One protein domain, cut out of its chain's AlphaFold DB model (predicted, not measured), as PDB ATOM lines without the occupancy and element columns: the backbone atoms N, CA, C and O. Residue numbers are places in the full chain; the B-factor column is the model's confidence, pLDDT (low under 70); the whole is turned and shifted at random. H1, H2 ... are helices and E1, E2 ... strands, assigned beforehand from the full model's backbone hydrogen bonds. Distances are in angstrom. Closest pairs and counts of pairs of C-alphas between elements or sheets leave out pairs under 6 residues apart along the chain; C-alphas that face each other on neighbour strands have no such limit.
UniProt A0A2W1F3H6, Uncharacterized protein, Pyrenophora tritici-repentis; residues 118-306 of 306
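Overview. This is residues 118 to 306 of the 306 residues of an uncharacterized protein of Pyrenophora tritici-repentis (UniProt A0A2W1F3H6). With little regular structure, a sheet curled like part of a barrel has helices toward one end. The printed part has 189 residues, 75 in named elements of mixed class: H1, E1 to E6, H2 to H5. The mixed sheet runs E5 E3 E2 E1 E4 E6. The whole is compact, with radius of gyration of the C-alphas 16.9 A and spans of 54 by 35 by 28 A.

Arrangement. H1, residues 118 to 128, touches H5, 281 to 288. E1, 168 to 177, E2, 183 to 188, and E3, 193 to 198, form a meander of antiparallel hairpins; E4, 217 to 221, antiparallel to E1, completes a Greek key. N 174 and O 185 are 2.8 A apart. E5, 234 to 237, and E6, 243 to 246, are edge strands. H2, 250 to 257, is on the sheet; H3, 259 to 267, and H4, 271 to 274, are not.

Along the chain. C-alpha 118 is at (91.202, 28.175, 37.615), C-alpha 288 at (80.494, 26.159, 34.421).

Size, cuts and confidence. The printed part has no cut; the link H1 to E1 is long. 62 residues have pLDDT under 70.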
ATOM      1  N   TRP A 118      92.295  28.968  38.162       49.72
ATOM      2  CA  TRP A 118      91.202  28.175  37.615       49.72
ATOM      3  C   TRP A 118      91.245  26.696  38.060       49.72
ATOM      4  O   TRP A 118      90.210  26.100  38.285       49.72
ATOM      5  N   THR A 119      92.404  26.070  38.307       52.47
ATOM      6  CA  THR A 119      92.431  24.626  38.645       52.47
ATOM      7  C   THR A 119      91.792  24.247  39.986       52.47
ATOM      8  O   THR A 119      91.274  23.131  40.100       52.47
ATOM      9  N   LYS A 120      91.810  25.143  40.984       47.72
ATOM     10  CA  LYS A 120      91.274  24.876  42.329       47.72
ATOM     11  C   LYS A 120      89.799  25.279  42.425       47.72
ATOM     12  O   LYS A 120      88.963  24.412  42.656       47.72
ATOM     13  N   ALA A 121      89.486  26.536  42.096       45.28
ATOM     14  CA  ALA A 121      88.119  27.062  42.086       45.28
ATOM     15  C   ALA A 121      87.209  26.283  41.120       45.28
ATOM     16  O   ALA A 121      86.126  25.843  41.487       45.28
ATOM     17  N   TYR A 122      87.696  25.968  39.916       43.75
ATOM     18  CA  TYR A 122      86.926  25.216  38.923       43.75
ATOM     19  C   TYR A 122      86.767  23.732  39.286       43.75
ATOM     20  O   TYR A 122      85.874  23.068  38.782       43.75
ATOM     21  N   GLY A 123      87.630  23.159  40.138       45.81
ATOM     22  CA  GLY A 123      87.459  21.789  40.643       45.81
ATOM     23  C   GLY A 123      86.423  21.641  41.738       45.81
ATOM     24  O   GLY A 123      85.833  20.570  41.847       45.81
ATOM     25  N   GLU A 124      86.187  22.705  42.491       46.34
ATOM     26  CA  GLU A 124      85.107  22.790  43.467       46.34
ATOM     27  C   GLU A 124      83.789  23.160  42.761       46.34
ATOM     28  O   GLU A 124      82.764  22.543  43.038       46.34
ATOM     29  N   LYS A 125      83.819  24.032  41.742       46.06
ATOM     30  CA  LYS A 125      82.625  24.417  40.965       46.06
ATOM     31  C   LYS A 125      82.090  23.350  40.005       46.06
ATOM     32  O   LYS A 125      80.883  23.145  39.933       46.06
ATOM     33  N   MET A 126      82.966  22.590  39.344       43.41
ATOM     34  CA  MET A 126      82.555  21.444  38.515       43.41
ATOM     35  C   MET A 126      81.822  20.342  39.298       43.41
ATOM     36  O   MET A 126      81.119  19.541  38.696       43.41
ATOM     37  N   GLN A 127      81.959  20.272  40.627       45.72
ATOM     38  CA  GLN A 127      81.219  19.288  41.430       45.72
ATOM     39  C   GLN A 127      79.720  19.627  41.544       45.72
ATOM     40  O   GLN A 127      78.924  18.749  41.885       45.72
ATOM     41  N   CYS A 128      79.328  20.858  41.191       41.88
ATOM     42  CA  CYS A 128      77.949  21.345  41.175       41.88
ATOM     43  C   CYS A 128      77.413  21.679  39.772       41.88
ATOM     44  O   CYS A 128      76.287  22.153  39.681       41.88
ATOM     45  N   SER A 129      78.149  21.414  38.686       53.94
ATOM     46  CA  SER A 129      77.676  21.762  37.340       53.94
ATOM     47  C   SER A 129      76.425  20.982  36.940       53.94
ATOM     48  O   SER A 129      76.338  19.766  37.166       53.94
ATOM     49  N   THR A 130      75.492  21.673  36.292       59.09
ATOM     50  CA  THR A 130      74.384  21.077  35.550       59.09
ATOM     51  C   THR A 130      74.947  20.133  34.488       59.09
ATOM     52  O   THR A 130      75.714  20.546  33.620       59.09
ATOM     53  N   GLY A 131      74.630  18.841  34.583       78.31
ATOM     54  CA  GLY A 131      75.073  17.869  33.584       78.31
ATOM     55  C   GLY A 131      74.433  18.173  32.231       78.31
ATOM     56  O   GLY A 131      73.286  18.608  32.175       78.31
ATOM     57  N   PHE A 132      75.113  17.866  31.127       84.50
ATOM     58  CA  PHE A 132      74.571  18.052  29.775       84.50
ATOM     59  C   PHE A 132      73.353  17.165  29.470       84.50
ATOM     60  O   PHE A 132      72.743  17.276  28.413       84.50
ATOM     61  N   ARG A 133      72.989  16.273  30.398       85.06
ATOM     62  CA  ARG A 133      71.755  15.480  30.371       85.06
ATOM     63  C   ARG A 133      70.557  16.184  31.020       85.06
ATOM     64  O   ARG A 133      69.453  15.645  30.954       85.06
ATOM     65  N   ASP A 134      70.752  17.332  31.669       86.44
ATOM     66  CA  ASP A 134      69.645  18.119  32.210       86.44
ATOM     67  C   ASP A 134      68.809  18.684  31.061       86.44
ATOM     68  O   ASP A 134      69.265  19.535  30.306       86.44
ATOM     69  N   ARG A 135      67.564  18.223  30.944       84.94
ATOM     70  CA  ARG A 135      66.651  18.609  29.863       84.94
ATOM     71  C   ARG A 135      66.124  20.033  29.978       84.94
ATOM     72  O   ARG A 135      65.610  20.540  28.987       84.94
ATOM     73  N   ALA A 136      66.238  20.668  31.145       81.81
ATOM     74  CA  ALA A 136      65.865  22.067  31.309       81.81
ATOM     75  C   ALA A 136      66.907  23.000  30.670       81.81
ATOM     76  O   ALA A 136      66.540  23.921  29.946       81.81
ATOM     77  N   ALA A 137      68.196  22.728  30.899       86.56
ATOM     78  CA  ALA A 137      69.305  23.494  30.329       86.56
ATOM     79  C   ALA A 137      69.688  23.018  28.916       86.56
ATOM     80  O   ALA A 137      70.023  23.827  28.054       86.56
ATOM     81  N   PHE A 138      69.600  21.712  28.659       91.38
ATOM     82  CA  PHE A 138      69.989  21.055  27.409       91.38
ATOM     83  C   PHE A 138      68.820  20.252  26.812       91.38
ATOM     84  O   PHE A 138      68.811  19.011  26.825       91.38
ATOM     85  N   PRO A 139      67.779  20.943  26.315       90.50
ATOM     86  CA  PRO A 139      66.626  20.294  25.705       90.50
ATOM     87  C   PRO A 139      67.003  19.562  24.410       90.50
ATOM     88  O   PRO A 139      67.852  20.011  23.635       90.50
ATOM     89  N   SER A 140      66.311  18.453  24.141       91.69
ATOM     90  CA  SER A 140      66.283  17.846  22.808       91.69
ATOM     91  C   SER A 140      65.465  18.707  21.845       91.69
ATOM     92  O   SER A 140      64.790  19.655  22.257       91.69
ATOM     93  N   PHE A 141      65.465  18.375  20.553       91.62
ATOM     94  CA  PHE A 141      64.735  19.156  19.554       91.62
ATOM     95  C   PHE A 141      63.235  19.241  19.858       91.62
ATOM     96  O   PHE A 141      62.612  20.274  19.625       91.62
ATOM     97  N   ALA A 142      62.654  18.179  20.423       83.88
ATOM     98  CA  ALA A 142      61.250  18.161  20.820       83.88
ATOM     99  C   ALA A 142      60.940  19.142  21.966       83.88
ATOM    100  O   ALA A 142      59.843  19.700  21.990       83.88
ATOM    101  N   GLY A 143      61.899  19.359  22.873       81.56
ATOM    102  CA  GLY A 143      61.781  20.258  24.023       81.56
ATOM    103  C   GLY A 143      62.121  21.721  23.732       81.56
ATOM    104  O   GLY A 143      61.990  22.555  24.622       81.56
ATOM    105  N   LEU A 144      62.561  22.050  22.512       85.12
ATOM    106  CA  LEU A 144      62.857  23.430  22.136       85.12
ATOM    107  C   LEU A 144      61.576  24.270  21.986       85.12
ATOM    108  O   LEU A 144      60.575  23.772  21.462       85.12
ATOM    109  N   PRO A 145      61.616  25.563  22.360       82.50
ATOM    110  CA  PRO A 145      60.500  26.473  22.134       82.50
ATOM    111  C   PRO A 145      60.267  26.699  20.634       82.50
ATOM    112  O   PRO A 145      61.207  26.696  19.834       82.50
ATOM    113  N   ASN A 146      59.014  26.928  20.243       73.06
ATOM    114  CA  ASN A 146      58.664  27.256  18.863       73.06
ATOM    115  C   ASN A 146      58.896  28.748  18.584       73.06
ATOM    116  O   ASN A 146      58.481  29.612  19.357       73.06
ATOM    117  N   LYS A 147      59.517  29.068  17.443       66.69
ATOM    118  CA  LYS A 147      59.472  30.427  16.890       66.69
ATOM    119  C   LYS A 147      58.117  30.573  16.198       66.69
ATOM    120  O   LYS A 147      57.825  29.782  15.298       66.69
ATOM    121  N   GLY A 148      57.295  31.531  16.640       54.81
ATOM    122  CA  GLY A 148      55.944  31.764  16.115       54.81
ATOM    123  C   GLY A 148      55.909  31.654  14.587       54.81
ATOM    124  O   GLY A 148      56.679  32.316  13.889       54.81
ATOM    125  N   GLY A 149      55.094  30.730  14.075       44.22
ATOM    126  CA  GLY A 149      55.031  30.427  12.647       44.22
ATOM    127  C   GLY A 149      54.387  31.551  11.829       44.22
ATOM    128  O   GLY A 149      53.735  32.440  12.364       44.22
ATOM    129  N   PHE A 150      54.513  31.466  10.500       44.06
ATOM    130  CA  PHE A 150      53.917  32.401   9.527       44.06
ATOM    131  C   PHE A 150      52.390  32.582   9.648       44.06
ATOM    132  O   PHE A 150      51.849  33.560   9.139       44.06
ATOM    133  N   TYR A 151      51.698  31.660  10.316       42.47
ATOM    134  CA  TYR A 151      50.283  31.778  10.648       42.47
ATOM    135  C   TYR A 151      50.192  32.069  12.141       42.47
ATOM    136  O   TYR A 151      50.536  31.201  12.940       42.47
ATOM    137  N   GLY A 152      49.789  33.295  12.490       39.19
ATOM    138  CA  GLY A 152      49.769  33.861  13.843       39.19
ATOM    139  C   GLY A 152      48.862  33.144  14.846       39.19
ATOM    140  O   GLY A 152      47.913  33.728  15.360       39.19
ATOM    141  N   VAL A 153      49.167  31.889  15.158       36.56
ATOM    142  CA  VAL A 153      48.728  31.257  16.395       36.56
ATOM    143  C   VAL A 153      49.711  31.723  17.460       36.56
ATOM    144  O   VAL A 153      50.895  31.391  17.399       36.56
ATOM    145  N   HIS A 154      49.227  32.559  18.378       41.59
ATOM    146  CA  HIS A 154      49.946  33.000  19.568       41.59
ATOM    147  C   HIS A 154      50.290  31.787  20.452       41.59
ATOM    148  O   HIS A 154      49.598  31.500  21.422       41.59
ATOM    149  N   GLU A 155      51.351  31.056  20.118       42.69
ATOM    150  CA  GLU A 155      52.180  30.446  21.153       42.69
ATOM    151  C   GLU A 155      53.036  31.566  21.742       42.69
ATOM    152  O   GLU A 155      53.565  32.397  21.000       42.69
ATOM    153  N   GLU A 156      53.112  31.624  23.071       44.09
ATOM    154  CA  GLU A 156      53.932  32.584  23.805       44.09
ATOM    155  C   GLU A 156      55.372  32.505  23.291       44.09
ATOM    156  O   GLU A 156      56.138  31.599  23.621       44.09
ATOM    157  N   SER A 157      55.739  33.438  22.413       51.59
ATOM    158  CA  SER A 157      57.100  33.542  21.918       51.59
ATOM    159  C   SER A 157      57.988  33.866  23.109       51.59
ATOM    160  O   SER A 157      57.816  34.914  23.734       51.59
ATOM    161  N   VAL A 158      58.933  32.980  23.422       56.91
ATOM    162  CA  VAL A 158      59.912  33.247  24.474       56.91
ATOM    163  C   VAL A 158      60.668  34.521  24.100       56.91
ATOM    164  O   VAL A 158      61.228  34.604  23.004       56.91
ATOM    165  N   ASN A 159      60.664  35.515  24.993       62.94
ATOM    166  CA  ASN A 159      61.473  36.714  24.823       62.94
ATOM    167  C   ASN A 159      62.952  36.309  24.903       62.94
ATOM    168  O   ASN A 159      63.488  36.065  25.981       62.94
ATOM    169  N   ILE A 160      63.592  36.181  23.741       62.75
ATOM    170  CA  ILE A 160      64.998  35.778  23.623       62.75
ATOM    171  C   ILE A 160      65.972  36.886  24.029       62.75
ATOM    172  O   ILE A 160      67.148  36.598  24.236       62.75
ATOM    173  N   ASP A 161      65.510  38.133  24.126       61.91
ATOM    174  CA  ASP A 161      66.345  39.273  24.511       61.91
ATOM    175  C   ASP A 161      66.467  39.391  26.034       61.91
ATOM    176  O   ASP A 161      67.485  39.866  26.535       61.91
ATOM    177  N   GLN A 162      65.470  38.887  26.768       64.06
ATOM    178  CA  GLN A 162      65.463  38.770  28.228       64.06
ATOM    179  C   GLN A 162      64.895  37.402  28.642       64.06
ATOM    180  O   GLN A 162      63.748  37.308  29.090       64.06
ATOM    181  N   PRO A 163      65.658  36.316  28.432       66.19
ATOM    182  CA  PRO A 163      65.207  34.985  28.806       66.19
ATOM    183  C   PRO A 163      65.137  34.872  30.333       66.19
ATOM    184  O   PRO A 163      66.006  35.388  31.018       66.19
ATOM    185  N   LEU A 164      64.135  34.167  30.870       68.38
ATOM    186  CA  LEU A 164      64.046  33.880  32.316       68.38
ATOM    187  C   LEU A 164      65.006  32.764  32.758       68.38
ATOM    188  O   LEU A 164      65.308  32.635  33.940       68.38
ATOM    189  N   LYS A 165      65.436  31.924  31.807       78.69
ATOM    190  CA  LYS A 165      66.372  30.809  31.994       78.69
ATOM    191  C   LYS A 165      67.214  30.628  30.743       78.69
ATOM    192  O   LYS A 165      66.744  30.900  29.638       78.69
ATOM    193  N   HIS A 166      68.422  30.111  30.898       85.06
ATOM    194  CA  HIS A 166      69.284  29.799  29.770       85.06
ATOM    195  C   HIS A 166      69.047  28.375  29.263       85.06
ATOM    196  O   HIS A 166      68.825  27.458  30.050       85.06
ATOM    197  N   TRP A 167      69.143  28.173  27.946       90.25
ATOM    198  CA  TRP A 167      69.162  26.832  27.360       90.25
ATOM    199  C   TRP A 167      70.096  26.745  26.153       90.25
ATOM    200  O   TRP A 167      70.343  27.730  25.448       90.25
ATOM    201  N   CYS A 168      70.608  25.543  25.904       93.94
ATOM    202  CA  CYS A 168      71.509  25.229  24.807       93.94
ATOM    203  C   CYS A 168      71.142  23.886  24.178       93.94
ATOM    204  O   CYS A 168      71.116  22.857  24.842       93.94
ATOM    205  N   PHE A 169      70.873  23.882  22.878       96.38
ATOM    206  CA  PHE A 169      70.677  22.646  22.133       96.38
ATOM    207  C   PHE A 169      72.027  22.005  21.801       96.38
ATOM    208  O   PHE A 169      72.934  22.707  21.357       96.38
ATOM    209  N   LEU A 170      72.132  20.682  21.947       97.00
ATOM    210  CA  LEU A 170      73.294  19.893  21.538       97.00
ATOM    211  C   LEU A 170      72.885  18.867  20.473       97.00
ATOM    212  O   LEU A 170      71.951  18.092  20.686       97.00
ATOM    213  N   GLY A 171      73.604  18.829  19.351       97.62
ATOM    214  CA  GLY A 171      73.357  17.868  18.273       97.62
ATOM    215  C   GLY A 171      74.630  17.463  17.542       97.62
ATOM    216  O   GLY A 171      75.515  18.283  17.325       97.62
ATOM    217  N   GLU A 172      74.738  16.198  17.154       98.44
ATOM    218  CA  GLU A 172      75.884  15.670  16.413       98.44
ATOM    219  C   GLU A 172      75.687  15.816  14.904       98.44
ATOM    220  O   GLU A 172      74.633  15.461  14.380       98.44
ATOM    221  N   ILE A 173      76.707  16.292  14.191       98.31
ATOM    222  CA  ILE A 173      76.706  16.398  12.731       98.31
ATOM    223  C   ILE A 173      76.765  14.998  12.128       98.31
ATOM    224  O   ILE A 173      77.730  14.259  12.329       98.31
ATOM    225  N   THR A 174      75.768  14.665  11.319       97.81
ATOM    226  CA  THR A 174      75.708  13.403  10.569       97.81
ATOM    227  C   THR A 174      75.887  13.592   9.068       97.81
ATOM    228  O   THR A 174      76.362  12.680   8.397       97.81
ATOM    229  N   ASN A 175      75.567  14.779   8.549       97.06
ATOM    230  CA  ASN A 175      75.782  15.162   7.157       97.06
ATOM    231  C   ASN A 175      75.825  16.694   7.030       97.06
ATOM    232  O   ASN A 175      75.384  17.401   7.939       97.06
ATOM    233  N   PHE A 176      76.336  17.215   5.915       95.62
ATOM    234  CA  PHE A 176      76.299  18.648   5.617       95.62
ATOM    235  C   PHE A 176      76.315  18.939   4.113       95.62
ATOM    236  O   PHE A 176      76.848  18.164   3.320       95.62
ATOM    237  N   SER A 177      75.754  20.082   3.720       93.56
ATOM    238  CA  SER A 177      75.788  20.596   2.349       93.56
ATOM    239  C   SER A 177      75.910  22.125   2.338       93.56
ATOM    240  O   SER A 177      75.601  22.783   3.328       93.56
ATOM    241  N   SER A 178      76.403  22.703   1.242       89.62
ATOM    242  CA  SER A 178      76.686  24.146   1.147       89.62
ATOM    243  C   SER A 178      76.285  24.763  -0.199       89.62
ATOM    244  O   SER A 178      76.901  25.726  -0.652       89.62
ATOM    245  N   LEU A 179      75.259  24.216  -0.866       82.75
ATOM    246  CA  LEU A 179      74.871  24.652  -2.216       82.75
ATOM    247  C   LEU A 179      74.326  26.092  -2.265       82.75
ATOM    248  O   LEU A 179      74.771  26.877  -3.097       82.75
ATOM    249  N   ALA A 180      73.361  26.442  -1.405       84.25
ATOM    250  CA  ALA A 180      72.723  27.772  -1.381       84.25
ATOM    251  C   ALA A 180      73.031  28.568  -0.099       84.25
ATOM    252  O   ALA A 180      73.205  29.791  -0.126       84.25
ATOM    253  N   HIS A 181      73.113  27.848   1.012       91.31
ATOM    254  CA  HIS A 181      73.585  28.243   2.334       91.31
ATOM    255  C   HIS A 181      74.081  26.969   3.024       91.31
ATOM    256  O   HIS A 181      73.841  25.864   2.528       91.31
ATOM    257  N   LEU A 182      74.802  27.102   4.135       95.31
ATOM    258  CA  LEU A 182      75.221  25.940   4.910       95.31
ATOM    259  C   LEU A 182      73.998  25.245   5.524       95.31
ATOM    260  O   LEU A 182      73.180  25.867   6.208       95.31
ATOM    261  N   GLU A 183      73.909  23.940   5.303       95.06
ATOM    262  CA  GLU A 183      72.912  23.057   5.893       95.06
ATOM    263  C   GLU A 183      73.620  21.903   6.589       95.06
ATOM    264  O   GLU A 183      74.445  21.225   5.978       95.06
ATOM    265  N   LEU A 184      73.295  21.669   7.860       97.06
ATOM    266  CA  LEU A 184      73.777  20.513   8.613       97.06
ATOM    267  C   LEU A 184      72.601  19.586   8.913       97.06
ATOM    268  O   LEU A 184      71.539  20.041   9.336       97.06
ATOM    269  N   GLU A 185      72.799  18.281   8.755       97.56
ATOM    270  CA  GLU A 185      71.908  17.277   9.333       97.56
ATOM    271  C   GLU A 185      72.450  16.874  10.697       97.56
ATOM    272  O   GLU A 185      73.567  16.352  10.809       97.56
ATOM    273  N   LEU A 186      71.648  17.096  11.732       97.94
ATOM    274  CA  LEU A 186      72.013  16.803  13.108       97.94
ATOM    275  C   LEU A 186      71.217  15.620  13.643       97.94
ATOM    276  O   LEU A 186      70.052  15.448  13.285       97.94
ATOM    277  N   VAL A 187      71.824  14.852  14.543       97.81
ATOM    278  CA  VAL A 187      71.123  13.946  15.459       97.81
ATOM    279  C   VAL A 187      71.182  14.540  16.860       97.81
ATOM    280  O   VAL A 187      72.262  14.873  17.346       97.81
ATOM    281  N   ASP A 188      70.028  14.714  17.497       95.19
ATOM    282  CA  ASP A 188      69.960  15.183  18.879       95.19
ATOM    283  C   ASP A 188      70.159  14.050  19.899       95.19
ATOM    284  O   ASP A 188      70.326  12.877  19.576       95.19
ATOM    285  N   SER A 189      70.113  14.413  21.173       91.44
ATOM    286  CA  SER A 189      70.192  13.498  22.318       91.44
ATOM    287  C   SER A 189      69.069  12.449  22.436       91.44
ATOM    288  O   SER A 189      69.183  11.568  23.285       91.44
ATOM    289  N   ASP A 190      67.981  12.570  21.665       91.25
ATOM    290  CA  ASP A 190      66.866  11.606  21.607       91.25
ATOM    291  C   ASP A 190      66.917  10.781  20.305       91.25
ATOM    292  O   ASP A 190      65.912  10.207  19.868       91.25
ATOM    293  N   ASP A 191      68.086  10.762  19.657       92.50
ATOM    294  CA  ASP A 191      68.351  10.107  18.380       92.50
ATOM    295  C   ASP A 191      67.447  10.613  17.236       92.50
ATOM    296  O   ASP A 191      67.172   9.905  16.259       92.50
ATOM    297  N   LYS A 192      66.952  11.855  17.332       93.00
ATOM    298  CA  LYS A 192      66.125  12.469  16.291       93.00
ATOM    299  C   LYS A 192      66.980  13.242  15.310       93.00
ATOM    300  O   LYS A 192      67.764  14.107  15.687       93.00
ATOM    301  N   LYS A 193      66.771  12.944  14.026       95.44
ATOM    302  CA  LYS A 193      67.354  13.698  12.919       95.44
ATOM    303  C   LYS A 193      66.588  14.990  12.684       95.44
ATOM    304  O   LYS A 193      65.361  14.963  12.576       95.44
ATOM    305  N   LEU A 194      67.312  16.090  12.535       94.81
ATOM    306  CA  LEU A 194      66.756  17.381  12.150       94.81
ATOM    307  C   LEU A 194      67.734  18.177  11.281       94.81
ATOM    308  O   LEU A 194      68.950  18.021  11.415       94.81
ATOM    309  N   PRO A 195      67.223  19.059  10.412       96.06
ATOM    310  CA  PRO A 195      68.065  19.982   9.682       96.06
ATOM    311  C   PRO A 195      68.361  21.244  10.508       96.06
ATOM    312  O   PRO A 195      67.513  21.765  11.239       96.06
ATOM    313  N   LEU A 196      69.570  21.768  10.343       96.50
ATOM    314  CA  LEU A 196      70.005  23.086  10.789       96.50
ATOM    315  C   LEU A 196      70.370  23.909   9.553       96.50
ATOM    316  O   LEU A 196      71.283  23.541   8.817       96.50
ATOM    317  N   HIS A 197      69.688  25.036   9.348       95.00
ATOM    318  CA  HIS A 197      69.931  25.925   8.210       95.00
ATOM    319  C   HIS A 197      70.525  27.259   8.674       95.00
ATOM    320  O   HIS A 197      69.986  27.903   9.583       95.00
ATOM    321  N   PHE A 198      71.600  27.695   8.015       95.62
ATOM    322  CA  PHE A 198      72.289  28.952   8.305       95.62
ATOM    323  C   PHE A 198      71.678  30.113   7.507       95.62
ATOM    324  O   PHE A 198      71.859  30.233   6.298       95.62
ATOM    325  N   TYR A 199      70.972  30.988   8.216       92.62
ATOM    326  CA  TYR A 199      70.372  32.238   7.738       92.62
ATOM    327  C   TYR A 199      71.111  33.474   8.281       92.62
ATOM    328  O   TYR A 199      70.531  34.550   8.413       92.62
ATOM    329  N   THR A 200      72.387  33.312   8.621       93.00
ATOM    330  CA  THR A 200      73.295  34.407   8.970       93.00
ATOM    331  C   THR A 200      73.593  35.264   7.737       93.00
ATOM    332  O   THR A 200      73.332  34.852   6.602       93.00
ATOM    333  N   GLU A 201      74.164  36.456   7.927       92.12
ATOM    334  CA  GLU A 201      74.516  37.351   6.809       92.12
ATOM    335  C   GLU A 201      75.434  36.672   5.782       92.12
ATOM    336  O   GLU A 201      75.256  36.833   4.574       92.12
ATOM    337  N   GLN A 202      76.373  35.855   6.265       91.88
ATOM    338  CA  GLN A 202      77.328  35.106   5.448       91.88
ATOM    339  C   GLN A 202      76.822  33.714   5.039       91.88
ATOM    340  O   GLN A 202      77.538  32.968   4.372       91.88
ATOM    341  N   ARG A 203      75.579  33.359   5.394       91.94
ATOM    342  CA  ARG A 203      74.922  32.096   5.017       91.94
ATOM    343  C   ARG A 203      75.722  30.842   5.399       91.94
ATOM    344  O   ARG A 203      75.667  29.833   4.694       91.94
ATOM    345  N   GLY A 204      76.463  30.904   6.504       90.62
ATOM    346  CA  GLY A 204      77.285  29.814   7.022       90.62
ATOM    347  C   GLY A 204      78.731  29.789   6.528       90.62
ATOM    348  O   GLY A 204      79.465  28.882   6.911       90.62
ATOM    349  N   GLN A 205      79.170  30.756   5.713       90.12
ATOM    350  CA  GLN A 205      80.584  30.882   5.319       90.12
ATOM    351  C   GLN A 205      81.497  31.310   6.478       90.12
ATOM    352  O   GLN A 205      82.709  31.139   6.399       90.12
ATOM    353  N   GLU A 206      80.923  31.818   7.568       92.12
ATOM    354  CA  GLU A 206      81.632  32.116   8.810       92.12
ATOM    355  C   GLU A 206      82.138  30.860   9.540       92.12
ATOM    356  O   GLU A 206      82.986  30.959  10.428       92.12
ATOM    357  N   VAL A 207      81.613  29.677   9.196       91.31
ATOM    358  CA  VAL A 207      82.041  28.409   9.787       91.31
ATOM    359  C   VAL A 207      83.268  27.898   9.042       91.31
ATOM    360  O   VAL A 207      83.220  27.636   7.841       91.31
ATOM    361  N   ASP A 208      84.366  27.704   9.770       90.69
ATOM    362  CA  ASP A 208      85.577  27.107   9.213       90.69
ATOM    363  C   ASP A 208      85.278  25.695   8.684       90.69
ATOM    364  O   ASP A 208      84.808  24.817   9.412       90.69
ATOM    365  N   VAL A 209      85.601  25.457   7.412       89.00
ATOM    366  CA  VAL A 209      85.441  24.162   6.737       89.00
ATOM    367  C   VAL A 209      86.145  23.039   7.505       89.00
ATOM    368  O   VAL A 209      85.667  21.906   7.518       89.00
ATOM    369  N   ALA A 210      87.242  23.331   8.212       90.25
ATOM    370  CA  ALA A 210      87.931  22.349   9.044       90.25
ATOM    371  C   ALA A 210      87.069  21.820  10.208       90.25
ATOM    372  O   ALA A 210      87.330  20.709  10.688       90.25
ATOM    373  N   GLN A 211      86.056  22.578  10.642       89.81
ATOM    374  CA  GLN A 211      85.105  22.215  11.697       89.81
ATOM    375  C   GLN A 211      83.882  21.449  11.173       89.81
ATOM    376  O   GLN A 211      83.215  20.775  11.956       89.81
ATOM    377  N   LEU A 212      83.597  21.494   9.869       92.56
ATOM    378  CA  LEU A 212      82.480  20.776   9.250       92.56
ATOM    379  C   LEU A 212      82.821  19.293   9.073       92.56
ATOM    380  O   LEU A 212      83.239  18.845   8.005       92.56
ATOM    381  N   ARG A 213      82.686  18.517  10.151       95.19
ATOM    382  CA  ARG A 213      83.004  17.086  10.166       95.19
ATOM    383  C   ARG A 213      81.887  16.269  10.792       95.19
ATOM    384  O   ARG A 213      81.328  16.641  11.817       95.19
ATOM    385  N   VAL A 214      81.615  15.117  10.188       97.19
ATOM    386  CA  VAL A 214      80.710  14.116  10.760       97.19
ATOM    387  C   VAL A 214      81.263  13.633  12.103       97.19
ATOM    388  O   VAL A 214      82.469  13.416  12.240       97.19
ATOM    389  N   GLY A 215      80.382  13.484  13.090       94.88
ATOM    390  CA  GLY A 215      80.734  13.112  14.458       94.88
ATOM    391  C   GLY A 215      81.195  14.282  15.331       94.88
ATOM    392  O   GLY A 215      81.640  14.052  16.451       94.88
ATOM    393  N   TYR A 216      81.139  15.526  14.847       96.19
ATOM    394  CA  TYR A 216      81.347  16.709  15.689       96.19
ATOM    395  C   TYR A 216      80.024  17.167  16.298       96.19
ATOM    396  O   TYR A 216      78.965  16.980  15.706       96.19
ATOM    397  N   THR A 217      80.080  17.794  17.470       97.12
ATOM    398  CA  THR A 217      78.885  18.272  18.175       97.12
ATOM    399  C   THR A 217      78.691  19.761  17.960       97.12
ATOM    400  O   THR A 217      79.596  20.550  18.210       97.12
ATOM    401  N   VAL A 218      77.494  20.158  17.556       97.19
ATOM    402  CA  VAL A 218      77.033  21.541  17.493       97.19
ATOM    403  C   VAL A 218      76.310  21.879  18.793       97.19
ATOM    404  O   VAL A 218      75.403  21.157  19.203       97.19
ATOM    405  N   ALA A 219      76.689  22.988  19.416       96.75
ATOM    406  CA  ALA A 219      75.980  23.607  20.526       96.75
ATOM    407  C   ALA A 219      75.354  24.924  20.069       96.75
ATOM    408  O   ALA A 219      76.042  25.744  19.462       96.75
ATOM    409  N   ILE A 220      74.068  25.132  20.353       96.06
ATOM    410  CA  ILE A 220      73.314  26.310  19.907       96.06
ATOM    411  C   ILE A 220      72.579  26.922  21.097       96.06
ATOM    412  O   ILE A 220      71.613  26.350  21.605       96.06
ATOM    413  N   LEU A 221      73.028  28.093  21.541       92.50
ATOM    414  CA  LEU A 221      72.358  28.872  22.577       92.50
ATOM    415  C   LEU A 221      71.003  29.365  22.078       92.50
ATOM    416  O   LEU A 221      70.876  29.855  20.955       92.50
ATOM    417  N   TYR A 222      69.996  29.231  22.937       90.38
ATOM    418  CA  TYR A 222      68.630  29.682  22.686       90.38
ATOM    419  C   TYR A 222      68.021  29.171  21.379       90.38
ATOM    420  O   TYR A 222      67.257  29.875  20.717       90.38
ATOM    421  N   ALA A 223      68.369  27.944  20.983       91.88
ATOM    422  CA  ALA A 223      67.795  27.336  19.795       91.88
ATOM    423  C   ALA A 223      66.263  27.313  19.879       91.88
ATOM    424  O   ALA A 223      65.680  27.094  20.945       91.88
ATOM    425  N   GLN A 224      65.623  27.527  18.735       88.44
ATOM    426  CA  GLN A 224      64.174  27.484  18.586       88.44
ATOM    427  C   GLN A 224      63.814  26.553  17.437       88.44
ATOM    428  O   GLN A 224      64.526  26.476  16.429       88.44
ATOM    429  N   ARG A 225      62.673  25.878  17.567       85.81
ATOM    430  CA  ARG A 225      62.083  25.104  16.480       85.81
ATOM    431  C   ARG A 225      61.546  26.068  15.442       85.81
ATOM    432  O   ARG A 225      60.809  27.004  15.756       85.81
ATOM    433  N   TYR A 226      61.896  25.804  14.197       85.56
ATOM    434  CA  TYR A 226      61.444  26.569  13.056       85.56
ATOM    435  C   TYR A 226      60.761  25.651  12.050       85.56
ATOM    436  O   TYR A 226      61.269  24.581  11.703       85.56
ATOM    437  N   ARG A 227      59.593  26.080  11.569       82.06
ATOM    438  CA  ARG A 227      58.861  25.391  10.509       82.06
ATOM    439  C   ARG A 227      59.170  26.054   9.173       82.06
ATOM    440  O   ARG A 227      58.720  27.167   8.910       82.06
ATOM    441  N   PHE A 228      59.926  25.360   8.332       79.38
ATOM    442  CA  PHE A 228      60.221  25.804   6.973       79.38
ATOM    443  C   PHE A 228      59.010  25.562   6.064       79.38
ATOM    444  O   PHE A 228      58.319  24.555   6.201       79.38
ATOM    445  N   VAL A 229      58.747  26.485   5.135       70.38
ATOM    446  CA  VAL A 229      57.546  26.459   4.272       70.38
ATOM    447  C   VAL A 229      57.464  25.177   3.431       70.38
ATOM    448  O   VAL A 229      56.377  24.642   3.238       70.38
ATOM    449  N   TYR A 230      58.609  24.651   2.987       70.44
ATOM    450  CA  TYR A 230      58.705  23.473   2.116       70.44
ATOM    451  C   TYR A 230      59.702  22.423   2.637       70.44
ATOM    452  O   TYR A 230      60.312  21.706   1.850       70.44
ATOM    453  N   GLY A 231      59.903  22.342   3.956       70.50
ATOM    454  CA  GLY A 231      60.905  21.458   4.556       70.50
ATOM    455  C   GLY A 231      60.468  20.849   5.884       70.50
ATOM    456  O   GLY A 231      59.483  21.269   6.493       70.50
ATOM    457  N   ASN A 232      61.231  19.854   6.338       78.25
ATOM    458  CA  ASN A 232      61.065  19.298   7.678       78.25
ATOM    459  C   ASN A 232      61.333  20.387   8.731       78.25
ATOM    460  O   ASN A 232      62.224  21.213   8.524       78.25
ATOM    461  N   PRO A 233      60.600  20.409   9.858       85.12
ATOM    462  CA  PRO A 233      60.928  21.294  10.968       85.12
ATOM    463  C   PRO A 233      62.378  21.094  11.407       85.12
ATOM    464  O   PRO A 233      62.852  19.963  11.490       85.12
ATOM    465  N   GLY A 234      63.056  22.189  11.720       91.62
ATOM    466  CA  GLY A 234      64.461  22.167  12.103       91.62
ATOM    467  C   GLY A 234      64.842  23.396  12.906       91.62
ATOM    468  O   GLY A 234      63.981  24.054  13.493       91.62
ATOM    469  N   ILE A 235      66.129  23.716  12.922       94.56
ATOM    470  CA  ILE A 235      66.652  24.913  13.580       94.56
ATOM    471  C   ILE A 235      67.072  25.914  12.504       94.56
ATOM    472  O   ILE A 235      67.785  25.581  11.556       94.56
ATOM    473  N   ARG A 236      66.620  27.159  12.656       92.69
ATOM    474  CA  ARG A 236      67.029  28.287  11.815       92.69
ATOM    475  C   ARG A 236      68.039  29.127  12.587       92.69
ATOM    476  O   ARG A 236      67.679  29.765  13.573       92.69
ATOM    477  N   HIS A 237      69.292  29.107  12.153       94.19
ATOM    478  CA  HIS A 237      70.378  29.811  12.819       94.19
ATOM    479  C   HIS A 237      70.642  31.166  12.165       94.19
ATOM    480  O   HIS A 237      70.872  31.233  10.964       94.19
ATOM    481  N   GLU A 238      70.590  32.241  12.950       92.12
ATOM    482  CA  GLU A 238      70.630  33.622  12.438       92.12
ATOM    483  C   GLU A 238      71.782  34.453  13.021       92.12
ATOM    484  O   GLU A 238      72.144  35.470  12.440       92.12
ATOM    485  N   ASN A 239      72.384  34.028  14.138       89.81
ATOM    486  CA  ASN A 239      73.459  34.767  14.801       89.81
ATOM    487  C   ASN A 239      74.683  33.865  15.034       89.81
ATOM    488  O   ASN A 239      74.613  33.023  15.934       89.81
ATOM    489  N   PRO A 240      75.809  34.097  14.331       89.25
ATOM    490  CA  PRO A 240      77.032  33.303  14.459       89.25
ATOM    491  C   PRO A 240      77.540  33.106  15.895       89.25
ATOM    492  O   PRO A 240      78.074  32.052  16.218       89.25
ATOM    493  N   GLN A 241      77.346  34.089  16.784       88.62
ATOM    494  CA  GLN A 241      77.837  34.034  18.172       88.62
ATOM    495  C   GLN A 241      77.030  33.083  19.072       88.62
ATOM    496  O   GLN A 241      77.408  32.828  20.215       88.62
ATOM    497  N   MET A 242      75.904  32.561  18.582       91.19
ATOM    498  CA  MET A 242      75.039  31.645  19.332       91.19
ATOM    499  C   MET A 242      75.372  30.175  19.074       91.19
ATOM    500  O   MET A 242      74.751  29.312  19.688       91.19
ATOM    501  N   LEU A 243      76.309  29.868  18.173       94.44
ATOM    502  CA  LEU A 243      76.638  28.499  17.787       94.44
ATOM    503  C   LEU A 243      78.125  28.207  17.964       94.44
ATOM    504  O   LEU A 243      78.985  29.009  17.609       94.44
ATOM    505  N   LYS A 244      78.427  27.017  18.482       94.50
ATOM    506  CA  LYS A 244      79.790  26.496  18.556       94.50
ATOM    507  C   LYS A 244      79.853  25.047  18.103       94.50
ATOM    508  O   LYS A 244      78.969  24.260  18.424       94.50
ATOM    509  N   ILE A 245      80.915  24.691  17.384       94.44
ATOM    510  CA  ILE A 245      81.205  23.310  16.988       94.44
ATOM    511  C   ILE A 245      82.352  22.771  17.845       94.44
ATOM    512  O   ILE A 245      83.430  23.363  17.906       94.44
ATOM    513  N   PHE A 246      82.122  21.633  18.492       92.44
ATOM    514  CA  PHE A 246      83.098  20.909  19.292       92.44
ATOM    515  C   PHE A 246      83.604  19.676  18.537       92.44
ATOM    516  O   PHE A 246      82.790  18.890  18.045       92.44
ATOM    517  N   PRO A 247      84.931  19.447  18.493       92.38
ATOM    518  CA  PRO A 247      85.541  18.339  17.762       92.38
ATOM    519  C   PRO A 247      85.437  17.005  18.522       92.38
ATOM    520  O   PRO A 247      86.439  16.340  18.782       92.38
ATOM    521  N   THR A 248      84.227  16.636  18.938       90.75
ATOM    522  CA  THR A 248      83.925  15.403  19.669       90.75
ATOM    523  C   THR A 248      82.496  14.936  19.368       90.75
ATOM    524  O   THR A 248      81.626  15.794  19.184       90.75
ATOM    525  N   PRO A 249      82.225  13.617  19.395       94.12
ATOM    526  CA  PRO A 249      80.867  13.082  19.333       94.12
ATOM    527  C   PRO A 249      80.009  13.540  20.510       94.12
ATOM    528  O   PRO A 249      80.526  13.740  21.619       94.12
ATOM    529  N   LEU A 250      78.698  13.639  20.286       94.00
ATOM    530  CA  LEU A 250      77.725  14.108  21.274       94.00
ATOM    531  C   LEU A 250      77.716  13.183  22.481       94.00
ATOM    532  O   LEU A 250      77.761  13.641  23.618       94.00
ATOM    533  N   LYS A 251      77.751  11.870  22.245       90.81
ATOM    534  CA  LYS A 251      77.802  10.874  23.319       90.81
ATOM    535  C   LYS A 251      78.984  11.111  24.265       90.81
ATOM    536  O   LYS A 251      78.798  11.155  25.478       90.81
ATOM    537  N   THR A 252      80.177  11.320  23.713       87.31
ATOM    538  CA  THR A 252      81.384  11.616  24.499       87.31
ATOM    539  C   THR A 252      81.251  12.946  25.237       87.31
ATOM    540  O   THR A 252      81.671  13.051  26.387       87.31
ATOM    541  N   LEU A 253      80.640  13.956  24.611       87.75
ATOM    542  CA  LEU A 253      80.381  15.241  25.254       87.75
ATOM    543  C   LEU A 253      79.464  15.089  26.476       87.75
ATOM    544  O   LEU A 253      79.782  15.615  27.540       87.75
ATOM    545  N   LEU A 254      78.371  14.332  26.352       87.38
ATOM    546  CA  LEU A 254      77.446  14.051  27.452       87.38
ATOM    547  C   LEU A 254      78.151  13.316  28.603       87.38
ATOM    548  O   LEU A 254      78.039  13.738  29.754       87.38
ATOM    549  N   GLU A 255      78.942  12.287  28.291       82.69
ATOM    550  CA  GLU A 255      79.726  11.518  29.272       82.69
ATOM    551  C   GLU A 255      80.730  12.395  30.047       82.69
ATOM    552  O   GLU A 255      80.933  12.193  31.244       82.69
ATOM    553  N   LEU A 256      81.316  13.422  29.417       76.75
ATOM    554  CA  LEU A 256      82.223  14.368  30.091       76.75
ATOM    555  C   LEU A 256      81.540  15.174  31.210       76.75
ATOM    556  O   LEU A 256      82.215  15.651  32.130       76.75
ATOM    557  N   SER A 257      80.220  15.336  31.142       76.06
ATOM    558  CA  SER A 257      79.426  16.030  32.160       76.06
ATOM    559  C   SER A 257      78.895  15.103  33.263       76.06
ATOM    560  O   SER A 257      78.393  15.584  34.279       76.06
ATOM    561  N   ASP A 258      79.018  13.780  33.097       74.94
ATOM    562  CA  ASP A 258      78.479  12.807  34.046       74.94
ATOM    563  C   ASP A 258      79.310  12.817  35.342       74.94
ATOM    564  O   ASP A 258      80.499  12.494  35.341       74.94
ATOM    565  N   ARG A 259      78.680  13.149  36.481       64.38
ATOM    566  CA  ARG A 259      79.353  13.306  37.791       64.38
ATOM    567  C   ARG A 259      80.202  12.102  38.205       64.38
ATOM    568  O   ARG A 259      81.240  12.274  38.835       64.38
ATOM    569  N   GLU A 260      79.787  10.886  37.859       60.12
ATOM    570  CA  GLU A 260      80.547   9.668  38.169       60.12
ATOM    571  C   GLU A 260      81.768   9.503  37.249       60.12
ATOM    572  O   GLU A 260      82.858   9.190  37.729       60.12
ATOM    573  N   CYS A 261      81.640   9.825  35.954       59.12
ATOM    574  CA  CYS A 261      82.778   9.888  35.030       59.12
ATOM    575  C   CYS A 261      83.782  10.962  35.468       59.12
ATOM    576  O   CYS A 261      84.996  10.749  35.450       59.12
ATOM    577  N   GLN A 262      83.274  12.098  35.939       63.00
ATOM    578  CA  GLN A 262      84.059  13.180  36.506       63.00
ATOM    579  C   GLN A 262      84.796  12.747  37.781       63.00
ATOM    580  O   GLN A 262      86.015  12.866  37.845       63.00
ATOM    581  N   LYS A 263      84.119  12.158  38.775       60.66
ATOM    582  CA  LYS A 263      84.770  11.676  40.009       60.66
ATOM    583  C   LYS A 263      85.849  10.629  39.733       60.66
ATOM    584  O   LYS A 263      86.965  10.771  40.232       60.66
ATOM    585  N   ILE A 264      85.541   9.607  38.935       55.97
ATOM    586  CA  ILE A 264      86.451   8.489  38.649       55.97
ATOM    587  C   ILE A 264      87.612   8.964  37.761       55.97
ATOM    588  O   ILE A 264      88.785   8.784  38.091       55.97
ATOM    589  N   GLY A 265      87.315   9.655  36.659       52.69
ATOM    590  CA  GLY A 265      88.325  10.166  35.731       52.69
ATOM    591  C   GLY A 265      89.241  11.233  36.341       52.69
ATOM    592  O   GLY A 265      90.430  11.292  36.005       52.69
ATOM    593  N   TRP A 266      88.728  12.066  37.253       61.56
ATOM    594  CA  TRP A 266      89.510  13.134  37.884       61.56
ATOM    595  C   TRP A 266      90.331  12.657  39.075       61.56
ATOM    596  O   TRP A 266      91.493  13.058  39.178       61.56
ATOM    597  N   ASN A 267      89.777  11.801  39.939       53.38
ATOM    598  CA  ASN A 267      90.467  11.371  41.157       53.38
ATOM    599  C   ASN A 267      91.415  10.193  40.914       53.38
ATOM    600  O   ASN A 267      92.497  10.162  41.496       53.38
ATOM    601  N   GLU A 268      91.054   9.253  40.037       52.47
ATOM    602  CA  GLU A 268      91.827   8.016  39.872       52.47
ATOM    603  C   GLU A 268      92.840   8.100  38.727       52.47
ATOM    604  O   GLU A 268      93.919   7.518  38.810       52.47
ATOM    605  N   ARG A 269      92.534   8.853  37.660       50.06
ATOM    606  CA  ARG A 269      93.358   8.879  36.434       50.06
ATOM    607  C   ARG A 269      94.127  10.180  36.199       50.06
ATOM    608  O   ARG A 269      94.811  10.289  35.187       50.06
ATOM    609  N   ARG A 270      94.005  11.180  37.088       52.19
ATOM    610  CA  ARG A 270      94.573  12.545  36.936       52.19
ATOM    611  C   ARG A 270      94.244  13.219  35.590       52.19
ATOM    612  O   ARG A 270      94.876  14.202  35.215       52.19
ATOM    613  N   HIS A 271      93.214  12.747  34.885       50.84
ATOM    614  CA  HIS A 271      92.961  13.110  33.491       50.84
ATOM    615  C   HIS A 271      92.586  14.590  33.314       50.84
ATOM    616  O   HIS A 271      92.777  15.154  32.243       50.84
ATOM    617  N   LYS A 272      92.111  15.258  34.374       52.50
ATOM    618  CA  LYS A 272      91.695  16.669  34.353       52.50
ATOM    619  C   LYS A 272      92.799  17.637  33.901       52.50
ATOM    620  O   LYS A 272      92.495  18.606  33.213       52.50
ATOM    621  N   ALA A 273      94.054  17.398  34.289       49.06
ATOM    622  CA  ALA A 273      95.170  18.282  33.930       49.06
ATOM    623  C   ALA A 273      95.535  18.190  32.436       49.06
ATOM    624  O   ALA A 273      95.945  19.188  31.842       49.06
ATOM    625  N   ASP A 274      95.294  17.023  31.831       49.47
ATOM    626  CA  ASP A 274      95.728  16.674  30.474       49.47
ATOM    627  C   ASP A 274      94.567  16.543  29.473       49.47
ATOM    628  O   ASP A 274      94.783  16.312  28.279       49.47
ATOM    629  N   CYS A 275      93.320  16.683  29.933       60.53
ATOM    630  CA  CYS A 275      92.141  16.548  29.090       60.53
ATOM    631  C   CYS A 275      92.077  17.712  28.096       60.53
ATOM    632  O   CYS A 275      91.707  18.834  28.441       60.53
ATOM    633  N   LYS A 276      92.420  17.425  26.837       65.38
ATOM    634  CA  LYS A 276      92.412  18.394  25.730       65.38
ATOM    635  C   LYS A 276      91.051  19.077  25.559       65.38
ATOM    636  O   LYS A 276      91.010  20.270  25.294       65.38
ATOM    637  N   MET A 277      89.951  18.353  25.779       63.75
ATOM    638  CA  MET A 277      88.596  18.910  25.686       63.75
ATOM    639  C   MET A 277      88.347  19.959  26.766       63.75
ATOM    640  O   MET A 277      87.910  21.067  26.469       63.75
ATOM    641  N   LEU A 278      88.744  19.671  28.007       64.31
ATOM    642  CA  LEU A 278      88.706  20.644  29.094       64.31
ATOM    643  C   LEU A 278      89.765  21.737  28.949       64.31
ATOM    644  O   LEU A 278      89.912  22.510  29.882       64.31
ATOM    645  N   LYS A 279      90.527  21.845  27.852       64.50
ATOM    646  CA  LYS A 279      91.295  23.062  27.525       64.50
ATOM    647  C   LYS A 279      90.464  24.083  26.750       64.50
ATOM    648  O   LYS A 279      90.792  25.263  26.789       64.50
ATOM    649  N   HIS A 280      89.382  23.644  26.111       69.81
ATOM    650  CA  HIS A 280      88.547  24.497  25.281       69.81
ATOM    651  C   HIS A 280      87.703  25.444  26.143       69.81
ATOM    652  O   HIS A 280      86.915  24.985  26.973       69.81
ATOM    653  N   LEU A 281      87.851  26.757  25.937       69.12
ATOM    654  CA  LEU A 281      87.144  27.786  26.713       69.12
ATOM    655  C   LEU A 281      85.629  27.609  26.631       69.12
ATOM    656  O   LEU A 281      84.979  27.547  27.663       69.12
ATOM    657  N   ASP A 282      85.088  27.408  25.429       78.62
ATOM    658  CA  ASP A 282      83.637  27.256  25.255       78.62
ATOM    659  C   ASP A 282      83.074  26.013  25.954       78.62
ATOM    660  O   ASP A 282      81.966  26.053  26.480       78.62
ATOM    661  N   LEU A 283      83.843  24.918  26.017       78.44
ATOM    662  CA  LEU A 283      83.393  23.716  26.718       78.44
ATOM    663  C   LEU A 283      83.404  23.934  28.230       78.44
ATOM    664  O   LEU A 283      82.512  23.476  28.940       78.44
ATOM    665  N   ARG A 284      84.413  24.657  28.726       73.31
ATOM    666  CA  ARG A 284      84.459  25.062  30.130       73.31
ATOM    667  C   ARG A 284      83.322  26.014  30.476       73.31
ATOM    668  O   ARG A 284      82.735  25.886  31.544       73.31
ATOM    669  N   GLY A 285      83.029  26.949  29.581       75.62
ATOM    670  CA  GLY A 285      81.888  27.837  29.692       75.62
ATOM    671  C   GLY A 285      80.615  27.017  29.840       75.62
ATOM    672  O   GLY A 285      79.985  27.087  30.880       75.62
ATOM    673  N   LEU A 286      80.322  26.118  28.895       82.19
ATOM    674  CA  LEU A 286      79.137  25.250  28.957       82.19
ATOM    675  C   LEU A 286      79.006  24.455  30.268       82.19
ATOM    676  O   LEU A 286      77.905  24.349  30.803       82.19
ATOM    677  N   LEU A 287      80.109  23.903  30.787       78.19
ATOM    678  CA  LEU A 287      80.112  23.136  32.041       78.19
ATOM    679  C   LEU A 287      79.976  24.020  33.290       78.19
ATOM    680  O   LEU A 287      79.489  23.546  34.306       78.19
ATOM    681  N   GLY A 288      80.449  25.265  33.257       72.12
ATOM    682  CA  GLY A 288      80.494  26.159  34.421       72.12
ATOM    683  C   GLY A 288      79.493  27.314  34.381       72.12
ATOM    684  O   GLY A 288      79.554  28.192  35.240       72.12
ATOM    685  N   PHE A 289      78.640  27.355  33.363       78.56
ATOM    686  CA  PHE A 289      77.660  28.410  33.160       78.56
ATOM    687  C   PHE A 289      76.448  28.201  34.076       78.56
ATOM    688  O   PHE A 289      76.019  27.066  34.294       78.56
ATOM    689  N   GLU A 290      75.912  29.292  34.621       79.12
ATOM    690  CA  GLU A 290      74.694  29.244  35.428       79.12
ATOM    691  C   GLU A 290      73.484  29.195  34.496       79.12
ATOM    692  O   GLU A 290      73.181  30.154  33.792       79.12
ATOM    693  N   TRP A 291      72.817  28.044  34.448       81.44
ATOM    694  CA  TRP A 291      71.718  27.821  33.510       81.44
ATOM    695  C   TRP A 291      70.350  28.197  34.092       81.44
ATOM    696  O   TRP A 291      69.391  28.388  33.337       81.44
ATOM    697  N   THR A 292      70.234  28.266  35.422       70.81
ATOM    698  CA  THR A 292      68.936  28.308  36.108       70.81
ATOM    699  C   THR A 292      68.383  29.714  36.329       70.81
ATOM    700  O   THR A 292      67.163  29.857  36.442       70.81
ATOM    701  N   GLU A 293      69.244  30.729  36.301       67.94
ATOM    702  CA  GLU A 293      68.907  32.148  36.440       67.94
ATOM    703  C   GLU A 293      69.491  32.922  35.257       67.94
ATOM    704  O   GLU A 293      70.634  32.689  34.870       67.94
ATOM    705  N   ALA A 294      68.702  33.812  34.656       62.69
ATOM    706  CA  ALA A 294      69.130  34.611  33.517       62.69
ATOM    707  C   ALA A 294      68.837  36.095  33.763       62.69
ATOM    708  O   ALA A 294      67.681  36.514  33.775       62.69
ATOM    709  N   ASP A 295      69.901  36.885  33.924       60.19
ATOM    710  CA  ASP A 295      69.821  38.348  34.048       60.19
ATOM    711  C   ASP A 295      69.988  39.049  32.690       60.19
ATOM    712  O   ASP A 295      69.435  40.122  32.449       60.19
ATOM    713  N   THR A 296      70.768  38.451  31.782       68.69
ATOM    714  CA  THR A 296      71.070  38.994  30.448       68.69
ATOM    715  C   THR A 296      71.265  37.875  29.427       68.69
ATOM    716  O   THR A 296      71.567  36.735  29.772       68.69
ATOM    717  N   ARG A 297      71.080  38.182  28.138       76.19
ATOM    718  CA  ARG A 297      71.279  37.216  27.051       76.19
ATOM    719  C   ARG A 297      72.757  36.816  26.932       76.19
ATOM    720  O   ARG A 297      73.621  37.675  26.796       76.19
ATOM    721  N   ALA A 298      73.029  35.513  26.917       84.44
ATOM    722  CA  ALA A 298      74.373  34.959  26.775       84.44
ATOM    723  C   ALA A 298      74.774  34.737  25.304       84.44
ATOM    724  O   ALA A 298      73.929  34.549  24.429       84.44
ATOM    725  N   SER A 299      76.076  34.708  25.035       85.31
ATOM    726  CA  SER A 299      76.656  34.329  23.743       85.31
ATOM    727  C   SER A 299      77.982  33.610  23.967       85.31
ATOM    728  O   SER A 299      78.574  33.730  25.039       85.31
ATOM    729  N   PHE A 300      78.470  32.872  22.971       82.00
ATOM    730  CA  PHE A 300      79.836  32.364  23.039       82.00
ATOM    731  C   PHE A 300      80.855  33.515  22.880       82.00
ATOM    732  O   PHE A 300      80.568  34.468  22.154       82.00
ATOM    733  N   PRO A 301      82.038  33.430  23.521       80.75
ATOM    734  CA  PRO A 301      82.411  32.430  24.522       80.75
ATOM    735  C   PRO A 301      81.651  32.623  25.842       80.75
ATOM    736  O   PRO A 301      81.494  33.740  26.323       80.75
ATOM    737  N   LEU A 302      81.191  31.519  26.437       74.25
ATOM    738  CA  LEU A 302      80.487  31.561  27.719       74.25
ATOM    739  C   LEU A 302      81.482  31.754  28.865       74.25
ATOM    740  O   LEU A 302      82.434  30.982  29.009       74.25
ATOM    741  N   THR A 303      81.216  32.738  29.717       66.25
ATOM    742  CA  THR A 303      81.959  32.946  30.960       66.25
ATOM    743  C   THR A 303      81.414  32.010  32.033       66.25
ATOM    744  O   THR A 303      80.224  32.044  32.345       66.25
ATOM    745  N   ALA A 304      82.265  31.152  32.595       58.28
ATOM    746  CA  ALA A 304      81.884  30.373  33.770       58.28
ATOM    747  C   ALA A 304      81.699  31.327  34.956       58.28
ATOM    748  O   ALA A 304      82.509  32.233  35.140       58.28
ATOM    749  N   VAL A 305      80.663  31.130  35.773       52.66
ATOM    750  CA  VAL A 305      80.492  31.960  36.973       52.66
ATOM    751  C   VAL A 305      81.674  31.677  37.909       52.66
ATOM    752  O   VAL A 305      81.979  30.506  38.147       52.66
ATOM    753  N   VAL A 306      82.332  32.713  38.448       41.47
ATOM    754  CA  VAL A 306      83.489  32.639  39.385       41.47
ATOM    755  C   VAL A 306      83.068  32.286  40.793       41.47
ATOM    756  O   VAL A 306      82.033  32.815  41.249       41.47
TER     757      VAL A 306